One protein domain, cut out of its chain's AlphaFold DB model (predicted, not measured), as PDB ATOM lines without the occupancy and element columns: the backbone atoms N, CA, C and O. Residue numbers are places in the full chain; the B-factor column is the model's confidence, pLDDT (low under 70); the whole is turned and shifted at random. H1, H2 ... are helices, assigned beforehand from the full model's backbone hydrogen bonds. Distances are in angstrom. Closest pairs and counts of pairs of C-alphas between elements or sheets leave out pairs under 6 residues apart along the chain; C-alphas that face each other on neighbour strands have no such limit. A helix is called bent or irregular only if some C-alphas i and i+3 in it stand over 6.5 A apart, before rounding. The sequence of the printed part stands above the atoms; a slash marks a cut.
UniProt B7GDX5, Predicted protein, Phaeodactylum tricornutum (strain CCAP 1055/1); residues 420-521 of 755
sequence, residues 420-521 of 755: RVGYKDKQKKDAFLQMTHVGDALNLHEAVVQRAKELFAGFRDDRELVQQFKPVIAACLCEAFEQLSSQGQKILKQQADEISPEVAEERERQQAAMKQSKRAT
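AT A GLANCE: This is residues 420 to 521 of the 755 residues of the protein "Predicted protein" of Phaeodactylum tricornutum (strain CCAP 1055/1) (UniProt B7GDX5). Three helices make a small bundle at one end, and the third of them, H3, runs on out of it as a long arm; at its far end H4 turns off at a corner and sticks out into the open with residues 508 to 521. H1 and H2 form a helical hairpin, and the first part of H3 packs on it, chiefly on H2. The printed part has 102 residues with four named helices, in the order H1, H2, H3, H4, and no named strand; the class is all helix. The whole is extended, with a radius of gyration of the C-alphas of 22.0 A and spans of 68 by 29 by 20 A, a rod in outline with the bundle of H1, H2 and the first part of H3 at one end and H4 at the other.

IN THESE COORDINATES: H1, residues 421 to 441, begins with C-alpha 421 at (126.644, 128.843, 195.595) and is 30.3 A long from first to last C-alpha. H2, residues 446 to 462, is 24.6 A long. H3, residues 469 to 499, is the longest helix, 43.4 A from C-alpha 469 at (137.412, 115.884, 196.036) to C-alpha 499. It has a kink of 45 degrees near residue 486; it is neither bent nor irregular, but only just: C-alphas 484 and 487 are 6.4 A apart. H4, residues 501 to 521, is 29.3 A long and ends with C-alpha 521 at (151.087, 124.394, 138.500).

HOW THE PARTS SIT: H3 is the hub, touching three helices. H1, H2 and H3 form an up and down bundle, each helix running against the one before it. H1 and H2, a hairpin, touch at a shallow tilt of 26 degrees, opposite ways; their closest C-alphas, those of Phe 432 and Lys 453, are 6.0 A apart. H2 and H3, also a hairpin, touch at a steep tilt of 42 degrees, opposite ways, H3 with residues 472 to 484 alone; the closest C-alphas are those of Ala 452 and Leu 477, at 5.0 A. H1 and H3 only just touch, with 3 pairs of C-alphas within 8 A, the closest those of Ala 431 and Ile 473 at 6.6 A; they run the same way at a steep tilt of 41 degrees. The helix packing is mostly crossed, but only just: 1 of these 3 pairs is at a shallow tilt. H3 and H4 touch only at the corner by their link, and only just, with 3 pairs; the closest C-alphas, those of Glu 498 and Ala 504, are 5.5 A apart. Their lines stand about perpendicular at 71 degrees, only just more than steep. H4 is apart from H1 and H2. In H1, H2 and H4 every O i to N i+4 pair is within hydrogen-bond range; in H3, 25 of 27 are.

THE WHOLE: The two C-alphas farthest apart, those of Arg 420 and Arg 519, are 68.7 A from each other. The printed part has no cut. The links H1 to H2 and H3 to H4 are tight, and H2 to H3 is short. Residues 486 to 493 of H3 stand free. The mean pLDDT of the printed part is 89.5, and residues 518 to 521 are under 70.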
ATOM      1  N   ARG A 420     124.934 125.543 198.669       86.44
ATOM      2  CA  ARG A 420     125.125 126.982 198.592       86.44
ATOM      3  C   ARG A 420     126.113 127.366 197.498       86.44
ATOM      4  O   ARG A 420     127.212 126.815 197.459       86.44
ATOM      5  N   VAL A 421     125.784 128.381 196.703       86.75
ATOM      6  CA  VAL A 421     126.644 128.843 195.595       86.75
ATOM      7  C   VAL A 421     128.036 129.240 196.100       86.75
ATOM      8  O   VAL A 421     129.035 128.755 195.580       86.75
ATOM      9  N   GLY A 422     128.116 129.996 197.202       86.88
ATOM     10  CA  GLY A 422     129.405 130.371 197.798       86.88
ATOM     11  C   GLY A 422     130.235 129.175 198.290       86.88
ATOM     12  O   GLY A 422     131.461 129.231 198.293       86.88
ATOM     13  N   TYR A 423     129.591 128.064 198.669       90.00
ATOM     14  CA  TYR A 423     130.305 126.830 199.009       90.00
ATOM     15  C   TYR A 423     130.855 126.140 197.755       90.00
ATOM     16  O   TYR A 423     131.998 125.676 197.776       90.00
ATOM     17  N   LYS A 424     130.084 126.122 196.653       92.69
ATOM     18  CA  LYS A 424     130.564 125.640 195.348       92.69
ATOM     19  C   LYS A 424     131.791 126.448 194.898       92.69
ATOM     20  O   LYS A 424     132.820 125.853 194.592       92.69
ATOM     21  N   ASP A 425     131.731 127.779 194.961       92.88
ATOM     22  CA  ASP A 425     132.837 128.663 194.560       92.88
ATOM     23  C   ASP A 425     134.078 128.521 195.450       92.88
ATOM     24  O   ASP A 425     135.201 128.480 194.943       92.88
ATOM     25  N   LYS A 426     133.903 128.375 196.772       91.62
ATOM     26  CA  LYS A 426     135.026 128.097 197.679       91.62
ATOM     27  C   LYS A 426     135.728 126.788 197.307       91.62
ATOM     28  O   LYS A 426     136.951 126.758 197.217       91.62
ATOM     29  N   GLN A 427     134.963 125.731 197.026       94.12
ATOM     30  CA  GLN A 427     135.529 124.461 196.563       94.12
ATOM     31  C   GLN A 427     136.227 124.586 195.202       94.12
ATOM     32  O   GLN A 427     137.287 123.989 195.023       94.12
ATOM     33  N   LYS A 428     135.683 125.373 194.258       96.00
ATOM     34  CA  LYS A 428     136.358 125.690 192.985       96.00
ATOM     35  C   LYS A 428     137.704 126.371 193.232       96.00
ATOM     36  O   LYS A 428     138.708 125.941 192.674       96.00
ATOM     37  N   LYS A 429     137.754 127.363 194.123       94.81
ATOM     38  CA  LYS A 429     138.993 128.070 194.481       94.81
ATOM     39  C   LYS A 429     140.048 127.131 195.071       94.81
ATOM     40  O   LYS A 429     141.198 127.159 194.631       94.81
ATOM     41  N   ASP A 430     139.651 126.285 196.020       96.25
ATOM     42  CA  ASP A 430     140.548 125.307 196.644       96.25
ATOM     43  C   ASP A 430     141.066 124.291 195.609       96.25
ATOM     44  O   ASP A 430     142.258 123.976 195.585       96.25
ATOM     45  N   ALA A 431     140.202 123.838 194.693       97.50
ATOM     46  CA  ALA A 431     140.584 122.941 193.605       97.50
ATOM     47  C   ALA A 431     141.557 123.610 192.625       97.50
ATOM     48  O   ALA A 431     142.564 123.015 192.255       97.50
ATOM     49  N   PHE A 432     141.308 124.862 192.238       97.62
ATOM     50  CA  PHE A 432     142.158 125.599 191.300       97.62
ATOM     51  C   PHE A 432     143.558 125.850 191.860       97.62
ATOM     52  O   PHE A 432     144.534 125.820 191.104       97.62
ATOM     53  N   LEU A 433     143.668 126.071 193.171       97.00
ATOM     54  CA  LEU A 433     144.951 126.197 193.853       97.00
ATOM     55  C   LEU A 433     145.713 124.866 193.841       97.00
ATOM     56  O   LEU A 433     146.882 124.844 193.458       97.00
ATOM     57  N   GLN A 434     145.042 123.749 194.146       97.62
ATOM     58  CA  GLN A 434     145.651 122.415 194.052       97.62
ATOM     59  C   GLN A 434     146.076 122.072 192.619       97.62
ATOM     60  O   GLN A 434     147.188 121.595 192.415       97.62
ATOM     61  N   MET A 435     145.245 122.379 191.620       98.06
ATOM     62  CA  MET A 435     145.586 122.181 190.207       98.06
ATOM     63  C   MET A 435     146.807 122.991 189.781       98.06
ATOM     64  O   MET A 435     147.626 122.490 189.020       98.06
ATOM     65  N   THR A 436     146.939 124.226 190.274       97.69
ATOM     66  CA  THR A 436     148.094 125.080 189.963       97.69
ATOM     67  C   THR A 436     149.357 124.522 190.618       97.69
ATOM     68  O   THR A 436     150.354 124.342 189.937       97.69
ATOM     69  N   HIS A 437     149.296 124.123 191.895       97.31
ATOM     70  CA  HIS A 437     150.442 123.509 192.579       97.31
ATOM     71  C   HIS A 437     150.902 122.200 191.922       97.31
ATOM     72  O   HIS A 437     152.099 121.975 191.769       97.31
ATOM     73  N   VAL A 438     149.962 121.335 191.529       97.38
ATOM     74  CA  VAL A 438     150.274 120.080 190.826       97.38
ATOM     75  C   VAL A 438     150.796 120.355 189.419       97.38
ATOM     76  O   VAL A 438     151.748 119.710 188.989       97.38
ATOM     77  N   GLY A 439     150.207 121.334 188.728       96.62
ATOM     78  CA  GLY A 439     150.677 121.807 187.433       96.62
ATOM     79  C   GLY A 439     152.127 122.274 187.492       96.62
ATOM     80  O   GLY A 439     152.943 121.792 186.713       96.62
ATOM     81  N   ASP A 440     152.468 123.114 188.466       96.75
ATOM     82  CA  ASP A 440     153.828 123.621 188.659       96.75
ATOM     83  C   ASP A 440     154.806 122.499 189.047       96.75
ATOM     84  O   ASP A 440     155.904 122.413 188.500       96.75
ATOM     85  N   ALA A 441     154.409 121.590 189.945       95.88
ATOM     86  CA  ALA A 441     155.251 120.473 190.383       95.88
ATOM     87  C   ALA A 441     155.573 119.476 189.253       95.88
ATOM     88  O   ALA A 441     156.660 118.898 189.226       95.88
ATOM     89  N   LEU A 442     154.650 119.292 188.306       94.00
ATOM     90  CA  LEU A 442     154.832 118.434 187.131       94.00
ATOM     91  C   LEU A 442     155.305 119.198 185.884       94.00
ATOM     92  O   LEU A 442     155.465 118.583 184.830       94.00
ATOM     93  N   ASN A 443     155.548 120.511 185.987       95.25
ATOM     94  CA  ASN A 443     155.841 121.406 184.861       95.25
ATOM     95  C   ASN A 443     154.816 121.289 183.711       95.25
ATOM     96  O   ASN A 443     155.175 121.281 182.530       95.25
ATOM     97  N   LEU A 444     153.529 121.177 184.047       95.06
ATOM     98  CA  LEU A 444     152.446 121.187 183.067       95.06
ATOM     99  C   LEU A 444     152.259 122.595 182.500       95.06
ATOM    100  O   LEU A 444     152.368 123.600 183.197       95.06
ATOM    101  N   HIS A 445     151.913 122.665 181.218       95.56
ATOM    102  CA  HIS A 445     151.629 123.935 180.562       95.56
ATOM    103  C   HIS A 445     150.366 124.598 181.147       95.56
ATOM    104  O   HIS A 445     149.363 123.921 181.384       95.56
ATOM    105  N   GLU A 446     150.364 125.928 181.295       95.50
ATOM    106  CA  GLU A 446     149.251 126.692 181.890       95.50
ATOM    107  C   GLU A 446     147.908 126.427 181.189       95.50
ATOM    108  O   GLU A 446     146.874 126.318 181.839       95.50
ATOM    109  N   ALA A 447     147.920 126.223 179.867       95.38
ATOM    110  CA  ALA A 447     146.720 125.847 179.109       95.38
ATOM    111  C   ALA A 447     146.067 124.536 179.596       95.38
ATOM    112  O   ALA A 447     144.843 124.433 179.589       95.38
ATOM    113  N   VAL A 448     146.858 123.552 180.047       96.44
ATOM    114  CA  VAL A 448     146.343 122.294 180.618       96.44
ATOM    115  C   VAL A 448     145.668 122.564 181.952       96.44
ATOM    116  O   VAL A 448     144.550 122.110 182.184       96.44
ATOM    117  N   VAL A 449     146.312 123.366 182.800       97.44
ATOM    118  CA  VAL A 449     145.756 123.769 184.094       97.44
ATOM    119  C   VAL A 449     144.465 124.565 183.896       97.44
ATOM    120  O   VAL A 449     143.473 124.293 184.565       97.44
ATOM    121  N   GLN A 450     144.433 125.504 182.950       96.31
ATOM    122  CA  GLN A 450     143.244 126.302 182.653       96.31
ATOM    123  C   GLN A 450     142.089 125.436 182.141       96.31
ATOM    124  O   GLN A 450     140.963 125.566 182.624       96.31
ATOM    125  N   ARG A 451     142.371 124.489 181.241       96.31
ATOM    126  CA  ARG A 451     141.363 123.541 180.766       96.31
ATOM    127  C   ARG A 451     140.856 122.629 181.887       96.31
ATOM    128  O   ARG A 451     139.664 122.352 181.958       96.31
ATOM    129  N   ALA A 452     141.724 122.203 182.802       97.69
ATOM    130  CA  ALA A 452     141.311 121.426 183.970       97.69
ATOM    131  C   ALA A 452     140.401 122.233 184.912       97.69
ATOM    132  O   ALA A 452     139.426 121.687 185.431       97.69
ATOM    133  N   LYS A 453     140.671 123.538 185.085       97.62
ATOM    134  CA  LYS A 453     139.814 124.458 185.853       97.62
ATOM    135  C   LYS A 453     138.421 124.577 185.228       97.62
ATOM    136  O   LYS A 453     137.436 124.510 185.957       97.62
ATOM    137  N   GLU A 454     138.331 124.681 183.901       96.00
ATOM    138  CA  GLU A 454     137.055 124.657 183.165       96.00
ATOM    139  C   GLU A 454     136.289 123.348 183.383       96.00
ATOM    140  O   GLU A 454     135.106 123.379 183.724       96.00
ATOM    141  N   LEU A 455     136.965 122.200 183.242       96.00
ATOM    142  CA  LEU A 455     136.342 120.888 183.436       96.00
ATOM    143  C   LEU A 455     135.818 120.718 184.866       96.00
ATOM    144  O   LEU A 455     134.699 120.250 185.068       96.00
ATOM    145  N   PHE A 456     136.597 121.133 185.866       97.31
ATOM    146  CA  PHE A 456     136.167 121.070 187.260       97.31
ATOM    147  C   PHE A 456     135.029 122.044 187.568       97.31
ATOM    148  O   PHE A 456     134.122 121.683 188.313       97.31
ATOM    149  N   ALA A 457     135.051 123.254 186.999       95.75
ATOM    150  CA  ALA A 457     133.973 124.221 187.175       95.75
ATOM    151  C   ALA A 457     132.644 123.660 186.651       95.75
ATOM    152  O   ALA A 457     131.685 123.611 187.418       95.75
ATOM    153  N   GLY A 458     132.634 123.137 185.417       93.00
ATOM    154  CA  GLY A 458     131.455 122.493 184.831       93.00
ATOM    155  C   GLY A 458     130.978 121.294 185.652       93.00
ATOM    156  O   GLY A 458     129.817 121.229 186.042       93.00
ATOM    157  N   PHE A 459     131.898 120.400 186.040       95.00
ATOM    158  CA  PHE A 459     131.558 119.242 186.877       95.00
ATOM    159  C   PHE A 459     130.948 119.651 188.224       95.00
ATOM    160  O   PHE A 459     130.035 118.998 188.739       95.00
ATOM    161  N   ARG A 460     131.480 120.721 188.826       94.31
ATOM    162  CA  ARG A 460     131.041 121.214 190.130       94.31
ATOM    163  C   ARG A 460     129.681 121.897 190.068       94.31
ATOM    164  O   ARG A 460     128.960 121.843 191.067       94.31
ATOM    165  N   ASP A 461     129.356 122.539 188.955       91.12
ATOM    166  CA  ASP A 461     128.069 123.202 188.764       91.12
ATOM    167  C   ASP A 461     126.947 122.173 188.579       91.12
ATOM    168  O   ASP A 461     125.921 122.288 189.255       91.12
ATOM    169  N   ASP A 462     127.204 121.105 187.815       89.62
ATOM    170  CA  ASP A 462     126.256 120.007 187.563       89.62
ATOM    171  C   ASP A 462     125.950 119.146 188.799       89.62
ATOM    172  O   ASP A 462     124.885 118.532 188.909       89.62
ATOM    173  N   ARG A 463     126.905 119.030 189.730       89.06
ATOM    174  CA  ARG A 463     126.790 118.164 190.912       89.06
ATOM    175  C   ARG A 463     126.522 118.981 192.166       89.06
ATOM    176  O   ARG A 463     127.238 119.922 192.484       89.06
ATOM    177  N   GLU A 464     125.553 118.554 192.970       84.62
ATOM    178  CA  GLU A 464     125.314 119.169 194.279       84.62
ATOM    179  C   GLU A 464     126.454 118.868 195.262       84.62
ATOM    180  O   GLU A 464     127.068 119.785 195.817       84.62
ATOM    181  N   LEU A 465     126.821 117.591 195.398       87.69
ATOM    182  CA  LEU A 465     127.893 117.129 196.277       87.69
ATOM    183  C   LEU A 465     128.987 116.406 195.483       87.69
ATOM    184  O   LEU A 465     128.703 115.521 194.677       87.69
ATOM    185  N   VAL A 466     130.247 116.742 195.770       90.94
ATOM    186  CA  VAL A 466     131.419 116.038 195.240       90.94
ATOM    187  C   VAL A 466     131.930 115.071 196.305       90.94
ATOM    188  O   VAL A 466     132.596 115.469 197.259       90.94
ATOM    189  N   GLN A 467     131.593 113.791 196.151       85.31
ATOM    190  CA  GLN A 467     132.198 112.698 196.913       85.31
ATOM    191  C   GLN A 467     133.548 112.395 196.245       85.31
ATOM    192  O   GLN A 467     133.566 112.163 195.042       85.31
ATOM    193  N   GLN A 468     134.659 112.440 196.991       91.94
ATOM    194  CA  GLN A 468     136.048 112.312 196.492       91.94
ATOM    195  C   GLN A 468     136.617 113.559 195.782       91.94
ATOM    196  O   GLN A 468     136.898 113.565 194.586       91.94
ATOM    197  N   PHE A 469     136.871 114.620 196.552       96.00
ATOM    198  CA  PHE A 469     137.412 115.884 196.036       96.00
ATOM    199  C   PHE A 469     138.754 115.738 195.287       96.00
ATOM    200  O   PHE A 469     138.860 116.184 194.147       96.00
ATOM    201  N   LYS A 470     139.766 115.082 195.882       97.25
ATOM    202  CA  LYS A 470     141.100 114.968 195.259       97.25
ATOM    203  C   LYS A 470     141.119 114.086 193.996       97.25
ATOM    204  O   LYS A 470     141.676 114.537 192.995       97.25
ATOM    205  N   PRO A 471     140.479 112.895 193.967       97.56
ATOM    206  CA  PRO A 471     140.385 112.100 192.741       97.56
ATOM    207  C   PRO A 471     139.703 112.820 191.579       97.56
ATOM    208  O   PRO A 471     140.132 112.677 190.439       97.56
ATOM    209  N   VAL A 472     138.676 113.628 191.858       97.81
ATOM    210  CA  VAL A 472     138.000 114.424 190.824       97.81
ATOM    211  C   VAL A 472     138.948 115.471 190.235       97.81
ATOM    212  O   VAL A 472     139.004 115.618 189.018       97.81
ATOM    213  N   ILE A 473     139.748 116.149 191.066       98.06
ATOM    214  CA  ILE A 473     140.769 117.100 190.592       98.06
ATOM    215  C   ILE A 473     141.796 116.397 189.698       98.06
ATOM    216  O   ILE A 473     142.101 116.891 188.610       98.06
ATOM    217  N   ALA A 474     142.298 115.242 190.138       98.06
ATOM    218  CA  ALA A 474     143.261 114.446 189.382       98.06
ATOM    219  C   ALA A 474     142.692 114.011 188.029       98.06
ATOM    220  O   ALA A 474     143.337 114.173 186.996       98.06
ATOM    221  N   ALA A 475     141.450 113.534 188.014       97.94
ATOM    222  CA  ALA A 475     140.782 113.116 186.795       97.94
ATOM    223  C   ALA A 475     140.521 114.290 185.830       97.94
ATOM    224  O   ALA A 475     140.750 114.132 184.632       97.94
ATOM    225  N   CYS A 476     140.143 115.478 186.324       98.06
ATOM    226  CA  CYS A 476     140.026 116.683 185.490       98.06
ATOM    227  C   CYS A 476     141.364 117.084 184.847       98.06
ATOM    228  O   CYS A 476     141.387 117.472 183.679       98.06
ATOM    229  N   LEU A 477     142.476 116.985 185.586       98.06
ATOM    230  CA  LEU A 477     143.815 117.258 185.052       98.06
ATOM    231  C   LEU A 477     144.229 116.231 183.993       98.06
ATOM    232  O   LEU A 477     144.734 116.628 182.945       98.06
ATOM    233  N   CYS A 478     143.976 114.940 184.223       97.38
ATOM    234  CA  CYS A 478     144.261 113.888 183.244       97.38
ATOM    235  C   CYS A 478     143.449 114.069 181.954       97.38
ATOM    236  O   CYS A 478     144.010 113.991 180.865       97.38
ATOM    237  N   GLU A 479     142.154 114.382 182.059       97.25
ATOM    238  CA  GLU A 479     141.300 114.654 180.893       97.25
ATOM    239  C   GLU A 479     141.743 115.898 180.115       97.25
ATOM    240  O   GLU A 479     141.840 115.873 178.887       97.25
ATOM    241  N   ALA A 480     142.064 116.990 180.814       97.19
ATOM    242  CA  ALA A 480     142.584 118.198 180.181       97.19
ATOM    243  C   ALA A 480     143.924 117.942 179.475       97.19
ATOM    244  O   ALA A 480     144.150 118.429 178.362       97.19
ATOM    245  N   PHE A 481     144.800 117.163 180.113       97.06
ATOM    246  CA  PHE A 481     146.088 116.779 179.556       97.06
ATOM    247  C   PHE A 481     145.918 115.934 178.295       97.06
ATOM    248  O   PHE A 481     146.558 116.225 177.288       97.06
ATOM    249  N   GLU A 482     145.033 114.939 178.293       94.88
ATOM    250  CA  GLU A 482     144.784 114.098 177.117       94.88
ATOM    251  C   GLU A 482     144.144 114.867 175.955       94.88
ATOM    252  O   GLU A 482     144.575 114.717 174.809       94.88
ATOM    253  N   GLN A 483     143.197 115.772 176.230       92.88
ATOM    254  CA  GLN A 483     142.604 116.628 175.194       92.88
ATOM    255  C   GLN A 483     143.665 117.455 174.458       92.88
ATOM    256  O   GLN A 483     143.686 117.480 173.225       92.88
ATOM    257  N   LEU A 484     144.563 118.105 175.203       93.06
ATOM    258  CA  LEU A 484     145.588 118.980 174.629       93.06
ATOM    259  C   LEU A 484     146.785 118.205 174.064       93.06
ATOM    260  O   LEU A 484     147.342 118.597 173.037       93.06
ATOM    261  N   SER A 485     147.164 117.087 174.688       92.19
ATOM    262  CA  SER A 485     148.269 116.249 174.213       92.19
ATOM    263  C   SER A 485     147.904 115.405 172.995       92.19
ATOM    264  O   SER A 485     148.812 115.011 172.270       92.19
ATOM    265  N   SER A 486     146.617 115.201 172.684       90.88
ATOM    266  CA  SER A 486     146.179 114.465 171.486       90.88
ATOM    267  C   SER A 486     146.798 114.993 170.181       90.88
ATOM    268  O   SER A 486     147.163 114.217 169.297       90.88
ATOM    269  N   GLN A 487     146.976 116.314 170.054       79.75
ATOM    270  CA  GLN A 487     147.664 116.923 168.911       79.75
ATOM    271  C   GLN A 487     149.174 116.667 168.963       79.75
ATOM    272  O   GLN A 487     149.774 116.343 167.940       79.75
ATOM    273  N   GLY A 488     149.776 116.751 170.153       79.12
ATOM    274  CA  GLY A 488     151.187 116.430 170.375       79.12
ATOM    275  C   GLY A 488     151.517 114.975 170.043       79.12
ATOM    276  O   GLY A 488     152.493 114.721 169.350       79.12
ATOM    277  N   GLN A 489     150.663 114.025 170.430       86.00
ATOM    278  CA  GLN A 489     150.807 112.608 170.084       86.00
ATOM    279  C   GLN A 489     150.755 112.382 168.572       86.00
ATOM    280  O   GLN A 489     151.547 111.606 168.045       86.00
ATOM    281  N   LYS A 490     149.873 113.087 167.849       87.38
ATOM    282  CA  LYS A 490     149.830 113.024 166.377       87.38
ATOM    283  C   LYS A 490     151.114 113.560 165.751       87.38
ATOM    284  O   LYS A 490     151.611 112.951 164.812       87.38
ATOM    285  N   ILE A 491     151.660 114.655 166.281       83.50
ATOM    286  CA  ILE A 491     152.931 115.226 165.813       83.50
ATOM    287  C   ILE A 491     154.092 114.273 166.111       83.50
ATOM    288  O   ILE A 491     154.898 114.018 165.228       83.50
ATOM    289  N   LEU A 492     154.164 113.703 167.316       84.62
ATOM    290  CA  LEU A 492     155.197 112.729 167.676       84.62
ATOM    291  C   LEU A 492     155.093 111.459 166.837       84.62
ATOM    292  O   LEU A 492     156.115 110.925 166.429       84.62
ATOM    293  N   LYS A 493     153.873 111.002 166.531       88.44
ATOM    294  CA  LYS A 493     153.652 109.882 165.615       88.44
ATOM    295  C   LYS A 493     154.145 110.220 164.209       88.44
ATOM    296  O   LYS A 493     154.909 109.451 163.654       88.44
ATOM    297  N   GLN A 494     153.819 111.407 163.691       86.31
ATOM    298  CA  GLN A 494     154.354 111.883 162.411       86.31
ATOM    299  C   GLN A 494     155.883 111.973 162.424       86.31
ATOM    300  O   GLN A 494     156.512 111.582 161.453       86.31
ATOM    301  N   GLN A 495     156.496 112.438 163.514       85.06
ATOM    302  CA  GLN A 495     157.953 112.486 163.650       85.06
ATOM    303  C   GLN A 495     158.576 111.089 163.750       85.06
ATOM    304  O   GLN A 495     159.629 110.854 163.172       85.06
ATOM    305  N   ALA A 496     157.935 110.157 164.459       85.25
ATOM    306  CA  ALA A 496     158.362 108.762 164.519       85.25
ATOM    307  C   ALA A 496     158.278 108.095 163.140       85.25
ATOM    308  O   ALA A 496     159.190 107.366 162.752       85.25
ATOM    309  N   ASP A 497     157.207 108.381 162.398       84.75
ATOM    310  CA  ASP A 497     157.014 107.909 161.032       84.75
ATOM    311  C   ASP A 497     158.064 108.546 160.106       84.75
ATOM    312  O   ASP A 497     158.689 107.837 159.334       84.75
ATOM    313  N   GLU A 498     158.376 109.841 160.251       82.12
ATOM    314  CA  GLU A 498     159.446 110.526 159.499       82.12
ATOM    315  C   GLU A 498     160.851 109.953 159.746       82.12
ATOM    316  O   GLU A 498     161.721 110.087 158.887       82.12
ATOM    317  N   ILE A 499     161.095 109.353 160.913       83.06
ATOM    318  CA  ILE A 499     162.373 108.704 161.238       83.06
ATOM    319  C   ILE A 499     162.458 107.309 160.603       83.06
ATOM    320  O   ILE A 499     163.563 106.807 160.397       83.06
ATOM    321  N   SER A 500     161.325 106.682 160.266       83.38
ATOM    322  CA  SER A 500     161.343 105.402 159.564       83.38
ATOM    323  C   SER A 500     161.933 105.588 158.157       83.38
ATOM    324  O   SER A 500     161.421 106.408 157.388       83.38
ATOM    325  N   PRO A 501     162.992 104.840 157.791       76.25
ATOM    326  CA  PRO A 501     163.664 104.999 156.504       76.25
ATOM    327  C   PRO A 501     162.722 104.753 155.316       76.25
ATOM    328  O   PRO A 501     162.830 105.442 154.305       76.25
ATOM    329  N   GLU A 502     161.750 103.851 155.461       80.44
ATOM    330  CA  GLU A 502     160.757 103.544 154.424       80.44
ATOM    331  C   GLU A 502     159.846 104.744 154.126       80.44
ATOM    332  O   GLU A 502     159.641 105.125 152.973       80.44
ATOM    333  N   VAL A 503     159.341 105.393 155.178       76.25
ATOM    334  CA  VAL A 503     158.454 106.560 155.061       76.25
ATOM    335  C   VAL A 503     159.235 107.790 154.607       76.25
ATOM    336  O   VAL A 503     158.710 108.618 153.859       76.25
ATOM    337  N   ALA A 504     160.495 107.923 155.029       76.19
ATOM    338  CA  ALA A 504     161.380 108.975 154.546       76.19
ATOM    339  C   ALA A 504     161.587 108.865 153.026       76.19
ATOM    340  O   ALA A 504     161.440 109.867 152.320       76.19
ATOM    341  N   GLU A 505     161.831 107.653 152.518       82.94
ATOM    342  CA  GLU A 505     161.971 107.397 151.083       82.94
ATOM    343  C   GLU A 505     160.653 107.646 150.331       82.94
ATOM    344  O   GLU A 505     160.637 108.304 149.286       82.94
ATOM    345  N   GLU A 506     159.517 107.205 150.880       82.62
ATOM    346  CA  GLU A 506     158.203 107.465 150.288       82.62
ATOM    347  C   GLU A 506     157.881 108.966 150.241       82.62
ATOM    348  O   GLU A 506     157.396 109.479 149.229       82.62
ATOM    349  N   ARG A 507     158.213 109.715 151.295       77.38
ATOM    350  CA  ARG A 507     158.010 111.165 151.337       77.38
ATOM    351  C   ARG A 507     158.951 111.898 150.394       77.38
ATOM    352  O   ARG A 507     158.540 112.896 149.806       77.38
ATOM    353  N   GLU A 508     160.183 111.432 150.216       81.94
ATOM    354  CA  GLU A 508     161.093 111.986 149.216       81.94
ATOM    355  C   GLU A 508     160.552 111.754 147.800       81.94
ATOM    356  O   GLU A 508     160.518 112.693 146.998       81.94
ATOM    357  N   ARG A 509     159.987 110.569 147.525       84.44
ATOM    358  CA  ARG A 509     159.258 110.284 146.276       84.44
ATOM    359  C   ARG A 509     158.036 111.195 146.113       84.44
ATOM    360  O   ARG A 509     157.854 111.782 145.045       84.44
ATOM    361  N   GLN A 510     157.240 111.403 147.164       81.38
ATOM    362  CA  GLN A 510     156.087 112.312 147.144       81.38
ATOM    363  C   GLN A 510     156.502 113.781 146.973       81.38
ATOM    364  O   GLN A 510     155.859 114.523 146.236       81.38
ATOM    365  N   GLN A 511     157.593 114.227 147.600       80.56
ATOM    366  CA  GLN A 511     158.121 115.580 147.428       80.56
ATOM    367  C   GLN A 511     158.733 115.777 146.042       80.56
ATOM    368  O   GLN A 511     158.580 116.855 145.467       80.56
ATOM    369  N   ALA A 512     159.397 114.765 145.482       82.19
ATOM    370  CA  ALA A 512     159.864 114.779 144.101       82.19
ATOM    371  C   ALA A 512     158.677 114.872 143.129       82.19
ATOM    372  O   ALA A 512     158.683 115.730 142.243       82.19
ATOM    373  N   ALA A 513     157.610 114.104 143.369       79.69
ATOM    374  CA  ALA A 513     156.360 114.189 142.616       79.69
ATOM    375  C   ALA A 513     155.674 115.560 142.780       79.69
ATOM    376  O   ALA A 513     155.229 116.160 141.801       79.69
ATOM    377  N   MET A 514     155.656 116.135 143.987       75.31
ATOM    378  CA  MET A 514     155.082 117.461 144.236       75.31
ATOM    379  C   MET A 514     155.931 118.580 143.618       75.31
ATOM    380  O   MET A 514     155.383 119.565 143.136       75.31
ATOM    381  N   LYS A 515     157.263 118.450 143.573       78.88
ATOM    382  CA  LYS A 515     158.156 119.378 142.851       78.88
ATOM    383  C   LYS A 515     157.938 119.296 141.338       78.88
ATOM    384  O   LYS A 515     157.927 120.334 140.675       78.88
ATOM    385  N   GLN A 516     157.698 118.100 140.801       74.38
ATOM    386  CA  GLN A 516     157.273 117.927 139.409       74.38
ATOM    387  C   GLN A 516     155.895 118.566 139.165       74.38
ATOM    388  O   GLN A 516     155.723 119.289 138.183       74.38
ATOM    389  N   SER A 517     154.959 118.419 140.110       73.19
ATOM    390  CA  SER A 517     153.641 119.063 140.064       73.19
ATOM    391  C   SER A 517     153.719 120.589 140.182       73.19
ATOM    392  O   SER A 517     153.045 121.275 139.426       73.19
ATOM    393  N   LYS A 518     154.618 121.157 141.002       69.81
ATOM    394  CA  LYS A 518     154.872 122.613 141.099       69.81
ATOM    395  C   LYS A 518     155.311 123.234 139.774       69.81
ATOM    396  O   LYS A 518     154.977 124.379 139.479       69.81
ATOM    397  N   ARG A 519     156.042 122.481 138.947       69.44
ATOM    398  CA  ARG A 519     156.391 122.902 137.583       69.44
ATOM    399  C   ARG A 519     155.160 122.918 136.669       69.44
ATOM    400  O   ARG A 519     155.049 123.809 135.832       69.44
ATOM    401  N   ALA A 520     154.235 121.978 136.857       64.25
ATOM    402  CA  ALA A 520     152.957 121.936 136.148       64.25
ATOM    403  C   ALA A 520     151.972 123.018 136.636       64.25
ATOM    404  O   ALA A 520     151.329 123.663 135.814       64.25
ATOM    405  N   THR A 521     151.916 123.310 137.939       62.81
ATOM    406  CA  THR A 521     151.087 124.394 138.500       62.81
ATOM    407  C   THR A 521     151.606 125.765 138.092       62.81
ATOM    408  O   THR A 521     150.806 126.571 137.640       62.81
TER     409      THR A 521